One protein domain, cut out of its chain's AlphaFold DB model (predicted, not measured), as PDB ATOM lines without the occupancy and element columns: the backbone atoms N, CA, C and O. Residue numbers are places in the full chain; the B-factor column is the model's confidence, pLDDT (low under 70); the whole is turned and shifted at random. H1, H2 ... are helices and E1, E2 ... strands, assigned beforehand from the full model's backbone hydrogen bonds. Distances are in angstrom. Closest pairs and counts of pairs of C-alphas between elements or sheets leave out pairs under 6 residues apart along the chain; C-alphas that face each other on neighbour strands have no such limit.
ATOM      1  N   GLN A   2       5.288 -30.693  25.997       93.12
ATOM      2  CA  GLN A   2       5.690 -31.951  26.627       93.12
ATOM      3  C   GLN A   2       6.809 -32.755  25.931       93.12
ATOM      4  O   GLN A   2       7.699 -33.249  26.616       93.12
ATOM      5  N   GLU A   3       6.819 -32.892  24.600       95.31
ATOM      6  CA  GLU A   3       7.882 -33.656  23.917       95.31
ATOM      7  C   GLU A   3       9.261 -32.988  24.025       95.31
ATOM      8  O   GLU A   3      10.265 -33.676  24.222       95.31
ATOM      9  N   LEU A   4       9.314 -31.651  24.003       96.06
ATOM     10  CA  LEU A   4      10.550 -30.910  24.256       96.06
ATOM     11  C   LEU A   4      11.024 -31.121  25.698       96.06
ATOM     12  O   LEU A   4      12.208 -31.352  25.923       96.06
ATOM     13  N   ALA A   5      10.103 -31.121  26.666       96.12
ATOM     14  CA  ALA A   5      10.422 -31.405  28.062       96.12
ATOM     15  C   ALA A   5      10.978 -32.828  28.254       96.12
ATOM     16  O   ALA A   5      11.961 -33.019  28.972       96.12
ATOM     17  N   LYS A   6      10.404 -33.831  27.567       97.19
ATOM     18  CA  LYS A   6      10.901 -35.220  27.584       97.19
ATOM     19  C   LYS A   6      12.308 -35.311  26.998       97.19
ATOM     20  O   LYS A   6      13.178 -35.948  27.595       97.19
ATOM     21  N   ALA A   7      12.533 -34.670  25.851       96.38
ATOM     22  CA  ALA A   7      13.839 -34.637  25.204       96.38
ATOM     23  C   ALA A   7      14.883 -33.950  26.096       96.38
ATOM     24  O   ALA A   7      15.939 -34.530  26.351       96.38
ATOM     25  N   PHE A   8      14.557 -32.773  26.641       96.00
ATOM     26  CA  PHE A   8      15.415 -32.036  27.567       96.00
ATOM     27  C   PHE A   8      15.806 -32.877  28.780       96.00
ATOM     28  O   PHE A   8      16.990 -33.009  29.077       96.00
ATOM     29  N   LYS A   9      14.819 -33.487  29.450       96.19
ATOM     30  CA  LYS A   9      15.056 -34.324  30.628       96.19
ATOM     31  C   LYS A   9      16.037 -35.451  30.319       96.19
ATOM     32  O   LYS A   9      16.996 -35.632  31.058       96.19
ATOM     33  N   ARG A  10      15.845 -36.158  29.200       96.81
ATOM     34  CA  ARG A  10      16.741 -37.244  28.785       96.81
ATOM     35  C   ARG A  10      18.159 -36.742  28.498       96.81
ATOM     36  O   ARG A  10      19.115 -37.346  28.962       96.81
ATOM     37  N   ILE A  11      18.299 -35.643  27.757       96.06
ATOM     38  CA  ILE A  11      19.606 -35.028  27.453       96.06
ATOM     39  C   ILE A  11      20.329 -34.646  28.753       96.06
ATOM     40  O   ILE A  11      21.517 -34.929  28.913       96.06
ATOM     41  N   TRP A  12      19.595 -34.053  29.697       94.19
ATOM     42  CA  TRP A  12      20.108 -33.640  30.999       94.19
ATOM     43  C   TRP A  12      20.542 -34.825  31.875       94.19
ATOM     44  O   TRP A  12      21.640 -34.810  32.432       94.19
ATOM     45  N   GLU A  13      19.711 -35.866  31.982       96.50
ATOM     46  CA  GLU A  13      20.000 -37.075  32.769       96.50
ATOM     47  C   GLU A  13      21.223 -37.838  32.239       96.50
ATOM     48  O   GLU A  13      22.051 -38.299  33.027       96.50
ATOM     49  N   GLU A  14      21.393 -37.886  30.913       97.12
ATOM     50  CA  GLU A  14      22.561 -38.481  30.245       97.12
ATOM     51  C   GLU A  14      23.812 -37.585  30.291       97.12
ATOM     52  O   GLU A  14      24.879 -37.975  29.814       97.12
ATOM     53  N   LYS A  15      23.708 -36.379  30.873       96.12
ATOM     54  CA  LYS A  15      24.785 -35.374  30.935       96.12
ATOM     55  C   LYS A  15      25.356 -35.029  29.556       96.12
ATOM     56  O   LYS A  15      26.546 -34.731  29.427       96.12
ATOM     57  N   TYR A  16      24.514 -35.083  28.525       96.62
ATOM     58  CA  TYR A  16      24.924 -34.737  27.175       96.62
ATOM     59  C   TYR A  16      25.105 -33.212  27.063       96.62
ATOM     60  O   TYR A  16      24.268 -32.472  27.591       96.62
ATOM     61  N   PRO A  17      26.175 -32.706  26.416       95.94
ATOM     62  CA  PRO A  17      26.433 -31.271  26.345       95.94
ATOM     63  C   PRO A  17      25.294 -30.491  25.679       95.94
ATOM     64  O   PRO A  17      24.871 -30.806  24.566       95.94
ATOM     65  N   ILE A  18      24.845 -29.437  26.356       95.38
ATOM     66  CA  ILE A  18      23.905 -28.444  25.834       95.38
ATOM     67  C   ILE A  18      24.704 -27.168  25.578       95.38
ATOM     68  O   ILE A  18      25.373 -26.661  26.478       95.38
ATOM     69  N   GLU A  19      24.646 -26.659  24.352       95.75
ATOM     70  CA  GLU A  19      25.344 -25.437  23.938       95.75
ATOM     71  C   GLU A  19      24.550 -24.183  24.333       95.75
ATOM     72  O   GLU A  19      25.123 -23.119  24.556       95.75
ATOM     73  N   GLY A  20      23.226 -24.306  24.457       94.06
ATOM     74  CA  GLY A  20      22.364 -23.224  24.916       94.06
ATOM     75  C   GLY A  20      20.890 -23.601  24.921       94.06
ATOM     76  O   GLY A  20      20.498 -24.675  24.470       94.06
ATOM     77  N   ALA A  21      20.060 -22.689  25.412       95.06
ATOM     78  CA  ALA A  21      18.612 -22.780  25.305       95.06
ATOM     79  C   ALA A  21      18.005 -21.371  25.284       95.06
ATOM     80  O   ALA A  21      18.585 -20.430  25.835       95.06
ATOM     81  N   SER A  22      16.877 -21.190  24.604       96.06
ATOM     82  CA  SER A  22      16.284 -19.864  24.390       96.06
ATOM     83  C   SER A  22      14.766 -19.919  24.272       96.06
ATOM     84  O   SER A  22      14.204 -20.877  23.751       96.06
ATOM     85  N   ASP A  23      14.114 -18.866  24.755       95.56
ATOM     86  CA  ASP A  23      12.701 -18.568  24.523       95.56
ATOM     87  C   ASP A  23      12.601 -17.445  23.482       95.56
ATOM     88  O   ASP A  23      13.077 -16.322  23.702       95.56
ATOM     89  N   HIS A  24      11.986 -17.761  22.344       95.62
ATOM     90  CA  HIS A  24      11.790 -16.851  21.221       95.62
ATOM     91  C   HIS A  24      10.449 -16.107  21.255       95.62
ATOM     92  O   HIS A  24      10.134 -15.334  20.350       95.62
ATOM     93  N   GLY A  25       9.638 -16.327  22.292       94.00
ATOM     94  CA  GLY A  25       8.278 -15.811  22.443       94.00
ATOM     95  C   GLY A  25       7.245 -16.632  21.679       94.00
ATOM     96  O   GLY A  25       6.142 -16.835  22.182       94.00
ATOM     97  N   VAL A  26       7.621 -17.138  20.503       95.81
ATOM     98  CA  VAL A  26       6.809 -18.028  19.656       95.81
ATOM     99  C   VAL A  26       7.143 -19.505  19.859       95.81
ATOM    100  O   VAL A  26       6.270 -20.357  19.720       95.81
ATOM    101  N   SER A  27       8.383 -19.803  20.242       95.25
ATOM    102  CA  SER A  27       8.905 -21.150  20.452       95.25
ATOM    103  C   SER A  27       9.940 -21.162  21.571       95.25
ATOM    104  O   SER A  27      10.520 -20.134  21.928       95.25
ATOM    105  N   GLU A  28      10.157 -22.343  22.132       95.88
ATOM    106  CA  GLU A  28      11.231 -22.629  23.079       95.88
ATOM    107  C   GLU A  28      12.185 -23.633  22.441       95.88
ATOM    108  O   GLU A  28      11.727 -24.631  21.882       95.88
ATOM    109  N   SER A  29      13.489 -23.373  22.542       96.50
ATOM    110  CA  SER A  29      14.537 -24.115  21.834       96.50
ATOM    111  C   SER A  29      15.669 -24.556  22.762       96.50
ATOM    112  O   SER A  29      16.058 -23.835  23.686       96.50
ATOM    113  N   ILE A  30      16.239 -25.728  22.476       96.62
ATOM    114  CA  ILE A  30      17.443 -26.289  23.098       96.62
ATOM    115  C   ILE A  30      18.449 -26.596  21.995       96.62
ATOM    116  O   ILE A  30      18.119 -27.245  21.003       96.62
ATOM    117  N   TYR A  31      19.687 -26.161  22.199       96.88
ATOM    118  CA  TYR A  31      20.774 -26.277  21.241       96.88
ATOM    119  C   TYR A  31      21.833 -27.248  21.753       96.88
ATOM    120  O   TYR A  31      22.290 -27.150  22.895       96.88
ATOM    121  N   LEU A  32      22.253 -28.173  20.899       97.56
ATOM    122  CA  LEU A  32      23.295 -29.158  21.177       97.56
ATOM    123  C   LEU A  32      24.075 -29.468  19.897       97.56
ATOM    124  O   LEU A  32      23.735 -28.983  18.818       97.56
ATOM    125  N   LYS A  33      25.121 -30.283  20.011       98.12
ATOM    126  CA  LYS A  33      25.824 -30.852  18.854       98.12
ATOM    127  C   LYS A  33      25.526 -32.333  18.736       98.12
ATOM    128  O   LYS A  33      25.443 -33.010  19.757       98.12
ATOM    129  N   ASP A  34      25.385 -32.849  17.524       96.31
ATOM    130  CA  ASP A  34      25.397 -34.296  17.297       96.31
ATOM    131  C   ASP A  34      26.827 -34.874  17.471       96.31
ATOM    132  O   ASP A  34      27.780 -34.110  17.673       96.31
ATOM    133  N   PRO A  35      27.015 -36.208  17.421       96.00
ATOM    134  CA  PRO A  35      28.339 -36.822  17.548       96.00
ATOM    135  C   PRO A  35      29.358 -36.407  16.474       96.00
ATOM    136  O   PRO A  35      30.559 -36.507  16.722       96.00
ATOM    137  N   ASP A  36      28.896 -35.935  15.314       97.75
ATOM    138  CA  ASP A  36      29.740 -35.444  14.220       97.75
ATOM    139  C   ASP A  36      30.077 -33.945  14.373       97.75
ATOM    140  O   ASP A  36      30.888 -33.397  13.625       97.75
ATOM    141  N   GLY A  37      29.493 -33.276  15.373       96.56
ATOM    142  CA  GLY A  37      29.711 -31.868  15.688       96.56
ATOM    143  C   GLY A  37      28.752 -30.900  14.989       96.56
ATOM    144  O   GLY A  37      28.949 -29.687  15.102       96.56
ATOM    145  N   ASN A  38      27.719 -31.388  14.297       98.06
ATOM    146  CA  ASN A  38      26.716 -30.530  13.666       98.06
ATOM    147  C   ASN A  38      25.800 -29.919  14.727       98.06
ATOM    148  O   ASN A  38      25.366 -30.601  15.654       98.06
ATOM    149  N   GLY A  39      25.475 -28.634  14.575       97.50
ATOM    150  CA  GLY A  39      24.498 -27.973  15.437       97.50
ATOM    151  C   GLY A  39      23.098 -28.548  15.224       97.50
ATOM    152  O   GLY A  39      22.625 -28.632  14.092       97.50
ATOM    153  N   VAL A  40      22.437 -28.912  16.319       97.75
ATOM    154  CA  VAL A  40      21.059 -29.400  16.350       97.75
ATOM    155  C   VAL A  40      20.243 -28.489  17.254       97.75
ATOM    156  O   VAL A  40      20.642 -28.191  18.381       97.75
ATOM    157  N   GLU A  41      19.079 -28.079  16.759       97.38
ATOM    158  CA  GLU A  41      18.069 -27.354  17.521       97.38
ATOM    159  C   GLU A  41      16.843 -28.249  17.708       97.38
ATOM    160  O   GLU A  41      16.246 -28.730  16.743       97.38
ATOM    161  N   LEU A  42      16.465 -28.468  18.963       96.81
ATOM    162  CA  LEU A  42      15.187 -29.066  19.326       96.81
ATOM    163  C   LEU A  42      14.285 -27.949  19.823       96.81
ATOM    164  O   LEU A  42      14.603 -27.325  20.834       96.81
ATOM    165  N   TYR A  43      13.172 -27.711  19.138       96.44
ATOM    166  CA  TYR A  43      12.244 -26.653  19.512       96.44
ATOM    167  C   TYR A  43      10.800 -27.139  19.562       96.44
ATOM    168  O   TYR A  43      10.421 -28.125  18.924       96.44
ATOM    169  N   ALA A  44       9.993 -26.433  20.346       95.62
ATOM    170  CA  ALA A  44       8.550 -26.588  20.355       95.62
ATOM    171  C   ALA A  44       7.880 -25.221  20.264       95.62
ATOM    172  O   ALA A  44       8.146 -24.327  21.071       95.62
ATOM    173  N   ASP A  45       6.970 -25.093  19.304       94.88
ATOM    174  CA  ASP A  45       6.134 -23.910  19.176       94.88
ATOM    175  C   ASP A  45       5.152 -23.811  20.347       94.88
ATOM    176  O   ASP A  45       4.610 -24.803  20.857       94.88
ATOM    177  N   ARG A  46       4.886 -22.576  20.758       91.69
ATOM    178  CA  ARG A  46       3.729 -22.249  21.585       91.69
ATOM    179  C   ARG A  46       2.473 -22.267  20.711       91.69
ATOM    180  O   ARG A  46       2.566 -21.992  19.513       91.69
ATOM    181  N   PRO A  47       1.288 -22.526  21.290       92.56
ATOM    182  CA  PRO A  47       0.027 -22.264  20.608       92.56
ATOM    183  C   PRO A  47       0.035 -20.873  19.967       92.56
ATOM    184  O   PRO A  47       0.426 -19.900  20.611       92.56
ATOM    185  N   PHE A  48      -0.395 -20.784  18.709       92.50
ATOM    186  CA  PHE A  48      -0.342 -19.554  17.910       92.50
ATOM    187  C   PHE A  48      -1.041 -18.358  18.579       92.50
ATOM    188  O   PHE A  48      -0.633 -17.210  18.423       92.50
ATOM    189  N   GLU A  49      -2.082 -18.630  19.363       93.62
ATOM    190  CA  GLU A  49      -2.840 -17.639  20.137       93.62
ATOM    191  C   GLU A  49      -2.006 -16.960  21.236       93.62
ATOM    192  O   GLU A  49      -2.339 -15.859  21.665       93.62
ATOM    193  N   LEU A  50      -0.925 -17.605  21.689       92.12
ATOM    194  CA  LEU A  50      -0.023 -17.099  22.726       92.12
ATOM    195  C   LEU A  50       1.179 -16.346  22.154       92.12
ATOM    196  O   LEU A  50       2.028 -15.883  22.917       92.12
ATOM    197  N   TRP A  51       1.290 -16.248  20.829       95.12
ATOM    198  CA  TRP A  51       2.413 -15.561  20.209       95.12
ATOM    199  C   TRP A  51       2.315 -14.060  20.496       95.12
ATOM    200  O   TRP A  51       1.258 -13.463  20.269       95.12
ATOM    201  N   PRO A  52       3.395 -13.434  20.990       94.50
ATOM    202  CA  PRO A  52       3.385 -12.015  21.304       94.50
ATOM    203  C   PRO A  52       3.181 -11.199  20.026       94.50
ATOM    204  O   PRO A  52       3.763 -11.500  18.980       94.50
ATOM    205  N   ARG A  53       2.354 -10.159  20.124       96.06
ATOM    206  CA  ARG A  53       2.056  -9.244  19.024       96.06
ATOM    207  C   ARG A  53       2.237  -7.798  19.450       96.06
ATOM    208  O   ARG A  53       2.050  -7.484  20.626       96.06
ATOM    209  N   ASP A  54       2.614  -6.946  18.506       94.06
ATOM    210  CA  ASP A  54       2.596  -5.495  18.691       94.06
ATOM    211  C   ASP A  54       1.179  -4.916  18.531       94.06
ATOM    212  O   ASP A  54       0.207  -5.644  18.304       94.06
ATOM    213  N   GLU A  55       1.060  -3.595  18.678       94.81
ATOM    214  CA  GLU A  55      -0.208  -2.864  18.549       94.81
ATOM    215  C   GLU A  55      -0.819  -2.971  17.138       94.81
ATOM    216  O   GLU A  55      -2.037  -2.877  16.990       94.81
ATOM    217  N   ASP A  56       0.008  -3.240  16.124       94.50
ATOM    218  CA  ASP A  56      -0.387  -3.415  14.724       94.50
ATOM    219  C   ASP A  56      -0.704  -4.887  14.373       94.50
ATOM    220  O   ASP A  56      -1.147  -5.197  13.263       94.50
ATOM    221  N   GLY A  57      -0.518  -5.813  15.321       93.12
ATOM    222  CA  GLY A  57      -0.815  -7.237  15.182       93.12
ATOM    223  C   GLY A  57       0.310  -8.093  14.585       93.12
ATOM    224  O   GLY A  57       0.079  -9.289  14.347       93.12
ATOM    225  N   ASN A  58       1.505  -7.534  14.371       94.88
ATOM    226  CA  ASN A  58       2.680  -8.265  13.889       94.88
ATOM    227  C   ASN A  58       3.270  -9.138  14.997       94.88
ATOM    228  O   ASN A  58       3.267  -8.765  16.166       94.88
ATOM    229  N   VAL A  59       3.819 -10.294  14.625       95.25
ATOM    230  CA  VAL A  59       4.471 -11.211  15.571       95.25
ATOM    231  C   VAL A  59       5.792 -10.618  16.062       95.25
ATOM    232  O   VAL A  59       6.642 -10.224  15.264       95.25
ATOM    233  N   LEU A  60       5.984 -10.614  17.379       93.88
ATOM    234  CA  LEU A  60       7.199 -10.130  18.023       93.88
ATOM    235  C   LEU A  60       8.151 -11.284  18.344       93.88
ATOM    236  O   LEU A  60       7.933 -12.055  19.275       93.88
ATOM    237  N   MET A  61       9.259 -11.367  17.614       92.56
ATOM    238  CA  MET A  61      10.340 -12.288  17.965       92.56
ATOM    239  C   MET A  61      11.153 -11.709  19.120       92.56
ATOM    240  O   MET A  61      11.601 -10.563  19.066       92.56
ATOM    241  N   VAL A  62      11.374 -12.508  20.161       92.69
ATOM    242  CA  VAL A  62      12.252 -12.142  21.280       92.69
ATOM    243  C   VAL A  62      13.392 -13.147  21.411       92.69
ATOM    244  O   VAL A  62      13.477 -14.133  20.686       92.69
ATOM    245  N   THR A  63      14.337 -12.882  22.304       92.81
ATOM    246  CA  THR A  63      15.329 -13.877  22.721       92.81
ATOM    247  C   THR A  63      15.542 -13.696  24.209       92.81
ATOM    248  O   THR A  63      16.079 -12.681  24.655       92.81
ATOM    249  N   LYS A  64      15.035 -14.649  24.982       93.62
ATOM    250  CA  LYS A  64      15.100 -14.660  26.442       93.62
ATOM    251  C   LYS A  64      15.716 -15.970  26.914       93.62
ATOM    252  O   LYS A  64      15.714 -16.965  26.192       93.62
ATOM    253  N   ALA A  65      16.230 -15.967  28.141       91.69
ATOM    254  CA  ALA A  65      16.569 -17.212  28.811       91.69
ATOM    255  C   ALA A  65      15.291 -18.041  28.997       91.69
ATOM    256  O   ALA A  65      14.266 -17.507  29.424       91.69
ATOM    257  N   ILE A  66      15.362 -19.325  28.660       91.25
ATOM    258  CA  ILE A  66      14.255 -20.255  28.877       91.25
ATOM    259  C   ILE A  66      14.092 -20.556  30.374       91.25
ATOM    260  O   ILE A  66      15.075 -20.673  31.112       91.25
TER     261      ILE A  66
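AT A GLANCE: This is residues 2 to 66 of the 76 residues of a protein of Ignavibacteria bacterium (UniProt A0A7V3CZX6). What is the main picture? A small antiparallel sheet of three strands, E1, E2 and E3, has one helix, H1, over one face, and past the end of E3 the unnamed residues 46 to 66 run out as a long loop and fold back. How is it made up? The 65 printed residues hold H1, E1, E2 and E3 along the chain, in a mixed class with under half of the residues in named elements; the sheet order is E1 - E2 - E3. What is its outline? It is loose and elongated, with a radius of gyration of the C-alphas of 13.8 A and spans of 44 by 22 by 17 A.

HOW THE PARTS SIT: How do the strands pair? E1, residues 18 to 23, and E2, residues 27 to 33, form an antiparallel hairpin, with N 22 and O 29 at 2.9 A. E2 and E3, residues 39 to 45, form another, with N 30 and O 42 at 2.8 A; the three make a meander, each strand the antiparallel neighbour of the one before. Where is H1, residues 2 to 13? It is on the sheet at a height of 9.6 A, making two layers, helix and sheet. It lies over E2 and E3, and runs only just slantwise to the strands, at 30.2 degrees to E2 on the local plane. The closest C-alphas of H1 and E3 are those of Leu 4 and Ala 44, 6.2 A apart. Is its backbone complete? Every O i to N i+4 pair in H1 is within hydrogen-bond range.

IN THESE COORDINATES: Where are the strands? E2 measures 19.6 A, E3 19.2 A and E1 15.0 A from first to last C-alpha; E3 ends at C-alpha 45 (6.134, -23.910, 19.176). Where is H1? It begins at C-alpha 2 (5.690, -31.951, 26.627) and measures 16.4 A.

THE WHOLE: How far does it reach? The two C-alphas farthest apart, those of Glu 14 and Asp 56, are 44.7 A apart. Are there cuts, long links or weak places? The printed part has no cut, and the links H1 to E1, E1 to E2 and E2 to E3 are tight. The mean pLDDT of the printed part is 95.3, and no printed residue is under 70.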